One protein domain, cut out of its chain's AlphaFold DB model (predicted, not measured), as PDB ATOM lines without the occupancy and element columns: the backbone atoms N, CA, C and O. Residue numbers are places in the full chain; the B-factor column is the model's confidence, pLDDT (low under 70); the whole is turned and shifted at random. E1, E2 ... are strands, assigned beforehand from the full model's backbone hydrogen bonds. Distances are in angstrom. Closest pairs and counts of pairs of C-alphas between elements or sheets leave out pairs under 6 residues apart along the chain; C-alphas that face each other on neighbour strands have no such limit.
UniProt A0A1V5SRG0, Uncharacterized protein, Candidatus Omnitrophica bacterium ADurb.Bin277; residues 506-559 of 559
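AT A GLANCE: This is residues 506 to 559 of the 559 residues of an uncharacterized protein of Candidatus Omnitrophica bacterium ADurb.Bin277 (UniProt A0A1V5SRG0). Little regular structure: a long tail with no named element, residues 506 to 530, leads into a small three-stranded meander sheet, each strand the antiparallel neighbour of the one before. Residues 509 to 517 of the tail stick out from the rest. The 54 printed residues hold strands E1, E2 and E3, also the order in the sheet, with no named helix; the class is all strand, with 17 residues in named elements. The whole is loose, radius of gyration of the C-alphas 12.6 A, spanning 31 by 22 by 21 A.

IN THESE COORDINATES: E1, residues 531 to 535, begins at C-alpha (-36.936, 42.515, -23.956) and is 12.1 A long. E2, residues 543 to 548, is 16.8 A long. E3, residues 551 to 556, is 14.9 A long and ends at (-41.747, 55.041, -22.492).

HOW THE PARTS SIT: E1 and E2 form an antiparallel hairpin at 156 degrees; N 533 and O 545 are within hydrogen-bond range at 2.8 A. E2 and E3 form another at 159 degrees, with N 546 and O 554 at 2.8 A. E1 and E3 are edge strands.

THE WHOLE: The C-alphas farthest apart, of Asp 523 and Thr 559, are 33.9 A apart. The printed part has no cut, and no link between strands is long. Mean pLDDT of the printed part is 74.8; 17 residues, among them 518 to 522, are under 70.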
ATOM      1  N   ALA A 506     -60.346  39.709 -23.901       85.19
ATOM      2  CA  ALA A 506     -60.444  41.165 -24.048       85.19
ATOM      3  C   ALA A 506     -60.655  41.916 -22.713       85.19
ATOM      4  O   ALA A 506     -60.761  43.143 -22.714       85.19
ATOM      5  N   ASN A 507     -60.752  41.210 -21.580       83.69
ATOM      6  CA  ASN A 507     -61.012  41.826 -20.281       83.69
ATOM      7  C   ASN A 507     -59.715  42.283 -19.598       83.69
ATOM      8  O   ASN A 507     -58.648  41.697 -19.755       83.69
ATOM      9  N   THR A 508     -59.815  43.332 -18.784       81.00
ATOM     10  CA  THR A 508     -58.683  43.855 -18.008       81.00
ATOM     11  C   THR A 508     -58.513  43.090 -16.693       81.00
ATOM     12  O   THR A 508     -59.465  42.973 -15.922       81.00
ATOM     13  N   ILE A 509     -57.286  42.667 -16.371       85.44
ATOM     14  CA  ILE A 509     -56.933  42.205 -15.021       85.44
ATOM     15  C   ILE A 509     -56.729  43.439 -14.136       85.44
ATOM     16  O   ILE A 509     -55.807  44.224 -14.354       85.44
ATOM     17  N   ARG A 510     -57.598  43.626 -13.141       84.00
ATOM     18  CA  ARG A 510     -57.486  44.707 -12.154       84.00
ATOM     19  C   ARG A 510     -57.066  44.130 -10.811       84.00
ATOM     20  O   ARG A 510     -57.734  43.243 -10.288       84.00
ATOM     21  N   THR A 511     -55.997  44.664 -10.232       83.81
ATOM     22  CA  THR A 511     -55.581  44.362  -8.859       83.81
ATOM     23  C   THR A 511     -55.730  45.615  -8.003       83.81
ATOM     24  O   THR A 511     -55.546  46.734  -8.472       83.81
ATOM     25  N   THR A 512     -56.088  45.443  -6.733       81.50
ATOM     26  CA  THR A 512     -56.228  46.548  -5.765       81.50
ATOM     27  C   THR A 512     -54.966  46.771  -4.926       81.50
ATOM     28  O   THR A 512     -54.961  47.611  -4.031       81.50
ATOM     29  N   GLY A 513     -53.888  46.041  -5.218       82.81
ATOM     30  CA  GLY A 513     -52.586  46.168  -4.567       82.81
ATOM     31  C   GLY A 513     -51.437  45.878  -5.531       82.81
ATOM     32  O   GLY A 513     -51.659  45.671  -6.729       82.81
ATOM     33  N   ASP A 514     -50.222  45.853  -4.985       80.88
ATOM     34  CA  ASP A 514     -48.985  45.670  -5.745       80.88
ATOM     35  C   ASP A 514     -49.004  44.378  -6.571       80.88
ATOM     36  O   ASP A 514     -49.180  43.276  -6.044       80.88
ATOM     37  N   VAL A 515     -48.750  44.504  -7.874       80.44
ATOM     38  CA  VAL A 515     -48.542  43.357  -8.762       80.44
ATOM     39  C   VAL A 515     -47.058  43.026  -8.785       80.44
ATOM     40  O   VAL A 515     -46.250  43.779  -9.324       80.44
ATOM     41  N   LYS A 516     -46.687  41.874  -8.224       75.56
ATOM     42  CA  LYS A 516     -45.331  41.324  -8.348       75.56
ATOM     43  C   LYS A 516     -45.305  40.290  -9.469       75.56
ATOM     44  O   LYS A 516     -45.470  39.100  -9.228       75.56
ATOM     45  N   GLY A 517     -45.120  40.758 -10.701       72.12
ATOM     46  CA  GLY A 517     -44.869  39.882 -11.842       72.12
ATOM     47  C   GLY A 517     -43.411  39.429 -11.849       72.12
ATOM     48  O   GLY A 517     -42.517  40.250 -12.026       72.12
ATOM     49  N   ILE A 518     -43.158  38.133 -11.664       67.31
ATOM     50  CA  ILE A 518     -41.847  37.542 -11.960       67.31
ATOM     51  C   ILE A 518     -41.948  36.958 -13.364       67.31
ATOM     52  O   ILE A 518     -42.489  35.869 -13.546       67.31
ATOM     53  N   HIS A 519     -41.451  37.686 -14.362       65.88
ATOM     54  CA  HIS A 519     -41.234  37.100 -15.680       65.88
ATOM     55  C   HIS A 519     -40.103  36.078 -15.570       65.88
ATOM     56  O   HIS A 519     -38.987  36.423 -15.188       65.88
ATOM     57  N   LYS A 520     -40.401  34.818 -15.885       64.06
ATOM     58  CA  LYS A 520     -39.375  33.802 -16.125       64.06
ATOM     59  C   LYS A 520     -39.041  33.810 -17.610       64.06
ATOM     60  O   LYS A 520     -39.943  33.944 -18.438       64.06
ATOM     61  N   ALA A 521     -37.764  33.679 -17.947       62.19
ATOM     62  CA  ALA A 521     -37.366  33.423 -19.324       62.19
ATOM     63  C   ALA A 521     -37.938  32.069 -19.798       62.19
ATOM     64  O   ALA A 521     -38.322  31.225 -18.984       62.19
ATOM     65  N   ALA A 522     -37.994  31.848 -21.116       61.94
ATOM     66  CA  ALA A 522     -38.520  30.608 -21.705       61.94
ATOM     67  C   ALA A 522     -37.782  29.335 -21.230       61.94
ATOM     68  O   ALA A 522     -38.318  28.236 -21.334       61.94
ATOM     69  N   ASP A 523     -36.573  29.481 -20.683       72.69
ATOM     70  CA  ASP A 523     -35.763  28.404 -20.103       72.69
ATOM     71  C   ASP A 523     -36.055  28.129 -18.611       72.69
ATOM     72  O   ASP A 523     -35.422  27.272 -17.995       72.69
ATOM     73  N   GLY A 524     -37.013  28.845 -18.013       66.12
ATOM     74  CA  GLY A 524     -37.410  28.691 -16.616       66.12
ATOM     75  C   GLY A 524     -36.463  29.341 -15.603       66.12
ATOM     76  O   GLY A 524     -36.737  29.267 -14.400       66.12
ATOM     77  N   THR A 525     -35.387  30.002 -16.043       66.00
ATOM     78  CA  THR A 525     -34.511  30.760 -15.148       66.00
ATOM     79  C   THR A 525     -35.200  32.047 -14.692       66.00
ATOM     80  O   THR A 525     -35.926  32.710 -15.436       66.00
ATOM     81  N   ALA A 526     -35.003  32.404 -13.419       55.34
ATOM     82  CA  ALA A 526     -35.530  33.628 -12.811       55.34
ATOM     83  C   ALA A 526     -34.734  34.875 -13.245       55.34
ATOM     84  O   ALA A 526     -34.429  35.740 -12.426       55.34
ATOM     85  N   ALA A 527     -34.349  34.937 -14.519       60.00
ATOM     86  CA  ALA A 527     -33.761  36.108 -15.134       60.00
ATOM     87  C   ALA A 527     -34.871  36.860 -15.867       60.00
ATOM     88  O   ALA A 527     -35.622  36.277 -16.653       60.00
ATOM     89  N   VAL A 528     -34.979  38.159 -15.597       66.44
ATOM     90  CA  VAL A 528     -35.790  39.050 -16.420       66.44
ATOM     91  C   VAL A 528     -35.145  39.038 -17.799       66.44
ATOM     92  O   VAL A 528     -34.048  39.566 -17.959       66.44
ATOM     93  N   ALA A 529     -35.761  38.335 -18.746       63.81
ATOM     94  CA  ALA A 529     -35.215  38.222 -20.086       63.81
ATOM     95  C   ALA A 529     -35.072  39.618 -20.703       63.81
ATOM     96  O   ALA A 529     -35.910  40.498 -20.497       63.81
ATOM     97  N   ASP A 530     -34.016  39.809 -21.482       74.31
ATOM     98  CA  ASP A 530     -33.876  41.017 -22.277       74.31
ATOM     99  C   ASP A 530     -35.072  41.152 -23.216       74.31
ATOM    100  O   ASP A 530     -35.437  40.217 -23.933       74.31
ATOM    101  N   GLY A 531     -35.711  42.317 -23.203       75.81
ATOM    102  CA  GLY A 531     -36.936  42.515 -23.956       75.81
ATOM    103  C   GLY A 531     -37.620  43.843 -23.681       75.81
ATOM    104  O   GLY A 531     -37.381  44.509 -22.672       75.81
ATOM    105  N   THR A 532     -38.492  44.226 -24.610       75.75
ATOM    106  CA  THR A 532     -39.410  45.352 -24.447       75.75
ATOM    107  C   THR A 532     -40.748  44.815 -23.960       75.75
ATOM    108  O   THR A 532     -41.492  44.173 -24.698       75.75
ATOM    109  N   TYR A 533     -41.047  45.082 -22.698       78.25
ATOM    110  CA  TYR A 533     -42.293  44.726 -22.047       78.25
ATOM    111  C   TYR A 533     -43.303  45.836 -22.270       78.25
ATOM    112  O   TYR A 533     -43.088  46.979 -21.872       78.25
ATOM    113  N   THR A 534     -44.412  45.500 -22.914       72.69
ATOM    114  CA  THR A 534     -45.530  46.428 -23.060       72.69
ATOM    115  C   THR A 534     -46.329  46.390 -21.765       72.69
ATOM    116  O   THR A 534     -46.893  45.357 -21.416       72.69
ATOM    117  N   VAL A 535     -46.343  47.497 -21.030       74.88
ATOM    118  CA  VAL A 535     -47.096  47.630 -19.787       74.88
ATOM    119  C   VAL A 535     -48.277  48.546 -20.079       74.88
ATOM    120  O   VAL A 535     -48.108  49.708 -20.456       74.88
ATOM    121  N   GLY A 536     -49.493  48.024 -19.940       66.81
ATOM    122  CA  GLY A 536     -50.716  48.814 -20.081       66.81
ATOM    123  C   GLY A 536     -50.891  49.768 -18.899       66.81
ATOM    124  O   GLY A 536     -51.665  49.481 -17.995       66.81
ATOM    125  N   ILE A 537     -50.138  50.874 -18.874       62.59
ATOM    126  CA  ILE A 537     -50.192  51.909 -17.820       62.59
ATOM    127  C   ILE A 537     -51.152  53.061 -18.215       62.59
ATOM    128  O   ILE A 537     -51.299  54.029 -17.477       62.59
ATOM    129  N   GLY A 538     -51.849  52.977 -19.356       56.56
ATOM    130  CA  GLY A 538     -52.727  54.040 -19.866       56.56
ATOM    131  C   GLY A 538     -54.094  53.545 -20.343       56.56
ATOM    132  O   GLY A 538     -54.278  52.371 -20.652       56.56
ATOM    133  N   THR A 539     -55.072  54.454 -20.412       60.22
ATOM    134  CA  THR A 539     -56.440  54.163 -20.887       60.22
ATOM    135  C   THR A 539     -56.576  54.166 -22.414       60.22
ATOM    136  O   THR A 539     -57.629  53.774 -22.913       60.22
ATOM    137  N   SER A 540     -55.550  54.602 -23.162       65.12
ATOM    138  CA  SER A 540     -55.618  54.719 -24.631       65.12
ATOM    139  C   SER A 540     -54.346  54.329 -25.397       65.12
ATOM    140  O   SER A 540     -54.444  53.940 -26.560       65.12
ATOM    141  N   THR A 541     -53.170  54.336 -24.763       70.19
ATOM    142  CA  THR A 541     -51.927  53.786 -25.325       70.19
ATOM    143  C   THR A 541     -51.173  52.975 -24.268       70.19
ATOM    144  O   THR A 541     -51.367  53.170 -23.068       70.19
ATOM    145  N   ASN A 542     -50.354  52.012 -24.696       75.75
ATOM    146  CA  ASN A 542     -49.524  51.226 -23.785       75.75
ATOM    147  C   ASN A 542     -48.163  51.903 -23.597       75.75
ATOM    148  O   ASN A 542     -47.565  52.357 -24.571       75.75
ATOM    149  N   GLY A 543     -47.652  51.906 -22.367       79.31
ATOM    150  CA  GLY A 543     -46.255  52.233 -22.105       79.31
ATOM    151  C   GLY A 543     -45.367  51.021 -22.380       79.31
ATOM    152  O   GLY A 543     -45.838  49.883 -22.435       79.31
ATOM    153  N   THR A 544     -44.067  51.234 -22.534       83.44
ATOM    154  CA  THR A 544     -43.102  50.136 -22.675       83.44
ATOM    155  C   THR A 544     -41.949  50.286 -21.700       83.44
ATOM    156  O   THR A 544     -41.414  51.380 -21.539       83.44
ATOM    157  N   ILE A 545     -41.522  49.182 -21.094       83.06
ATOM    158  CA  ILE A 545     -40.300  49.088 -20.294       83.06
ATOM    159  C   ILE A 545     -39.341  48.170 -21.045       83.06
ATOM    160  O   ILE A 545     -39.661  47.011 -21.288       83.06
ATOM    161  N   THR A 546     -38.168  48.667 -21.427       82.00
ATOM    162  CA  THR A 546     -37.124  47.841 -22.047       82.00
ATOM    163  C   THR A 546     -36.089  47.455 -21.009       82.00
ATOM    164  O   THR A 546     -35.545  48.318 -20.318       82.00
ATOM    165  N   ILE A 547     -35.805  46.160 -20.913       81.62
ATOM    166  CA  ILE A 547     -34.827  45.586 -19.993       81.62
ATOM    167  C   ILE A 547     -33.712  44.957 -20.829       81.62
ATOM    168  O   ILE A 547     -33.999  44.264 -21.804       81.62
ATOM    169  N   LYS A 548     -32.456  45.260 -20.488       82.19
ATOM    170  CA  LYS A 548     -31.258  44.634 -21.061       82.19
ATOM    171  C   LYS A 548     -30.269  44.287 -19.963       82.19
ATOM    172  O   LYS A 548     -30.040  45.112 -19.079       82.19
ATOM    173  N   ASP A 549     -29.715  43.086 -20.013       81.19
ATOM    174  CA  ASP A 549     -28.828  42.503 -19.012       81.19
ATOM    175  C   ASP A 549     -29.389  42.614 -17.578       81.19
ATOM    176  O   ASP A 549     -28.669  42.865 -16.611       81.19
ATOM    177  N   GLY A 550     -30.715  42.485 -17.432       72.94
ATOM    178  CA  GLY A 550     -31.413  42.634 -16.148       72.94
ATOM    179  C   GLY A 550     -31.542  44.076 -15.628       72.94
ATOM    180  O   GLY A 550     -31.998  44.275 -14.501       72.94
ATOM    181  N   ILE A 551     -31.181  45.085 -16.426       81.00
ATOM    182  CA  ILE A 551     -31.292  46.512 -16.092       81.00
ATOM    183  C   ILE A 551     -32.393  47.154 -16.941       81.00
ATOM    184  O   ILE A 551     -32.460  46.955 -18.154       81.00
ATOM    185  N   ILE A 552     -33.253  47.969 -16.323       84.69
ATOM    186  CA  ILE A 552     -34.202  48.812 -17.064       84.69
ATOM    187  C   ILE A 552     -33.401  49.858 -17.845       84.69
ATOM    188  O   ILE A 552     -32.769  50.732 -17.256       84.69
ATOM    189  N   THR A 553     -33.431  49.768 -19.172       88.44
ATOM    190  CA  THR A 553     -32.677  50.655 -20.069       88.44
ATOM    191  C   THR A 553     -33.532  51.748 -20.698       88.44
ATOM    192  O   THR A 553     -32.992  52.779 -21.092       88.44
ATOM    193  N   ALA A 554     -34.853  51.566 -20.772       88.31
ATOM    194  CA  ALA A 554     -35.776  52.603 -21.222       88.31
ATOM    195  C   ALA A 554     -37.169  52.420 -20.610       88.31
ATOM    196  O   ALA A 554     -37.648  51.294 -20.475       88.31
ATOM    197  N   ILE A 555     -37.825  53.537 -20.300       84.06
ATOM    198  CA  ILE A 555     -39.251  53.605 -19.976       84.06
ATOM    199  C   ILE A 555     -39.871  54.600 -20.955       84.06
ATOM    200  O   ILE A 555     -39.398  55.728 -21.080       84.06
ATOM    201  N   THR A 556     -40.912  54.175 -21.659       85.62
ATOM    202  CA  THR A 556     -41.747  55.041 -22.492       85.62
ATOM    203  C   THR A 556     -43.132  55.040 -21.881       85.62
ATOM    204  O   THR A 556     -43.769  53.990 -21.796       85.62
ATOM    205  N   GLU A 557     -43.570  56.197 -21.398       79.81
ATOM    206  CA  GLU A 557     -44.898  56.349 -20.816       79.81
ATOM    207  C   GLU A 557     -45.974  56.244 -21.901       79.81
ATOM    208  O   GLU A 557     -45.754  56.607 -23.058       79.81
ATOM    209  N   ALA A 558     -47.136  55.722 -21.514       75.69
ATOM    210  CA  ALA A 558     -48.338  55.828 -22.326       75.69
ATOM    211  C   ALA A 558     -48.736  57.308 -22.448       75.69
ATOM    212  O   ALA A 558     -48.789  58.005 -21.435       75.69
ATOM    213  N   THR A 559     -49.023  57.774 -23.664       68.94
ATOM    214  CA  THR A 559     -49.625  59.093 -23.930       68.94
ATOM    215  C   THR A 559     -51.135  59.088 -23.773       68.94
ATOM    216  O   THR A 559     -51.766  58.082 -24.192       68.94
TER     217      THR A 559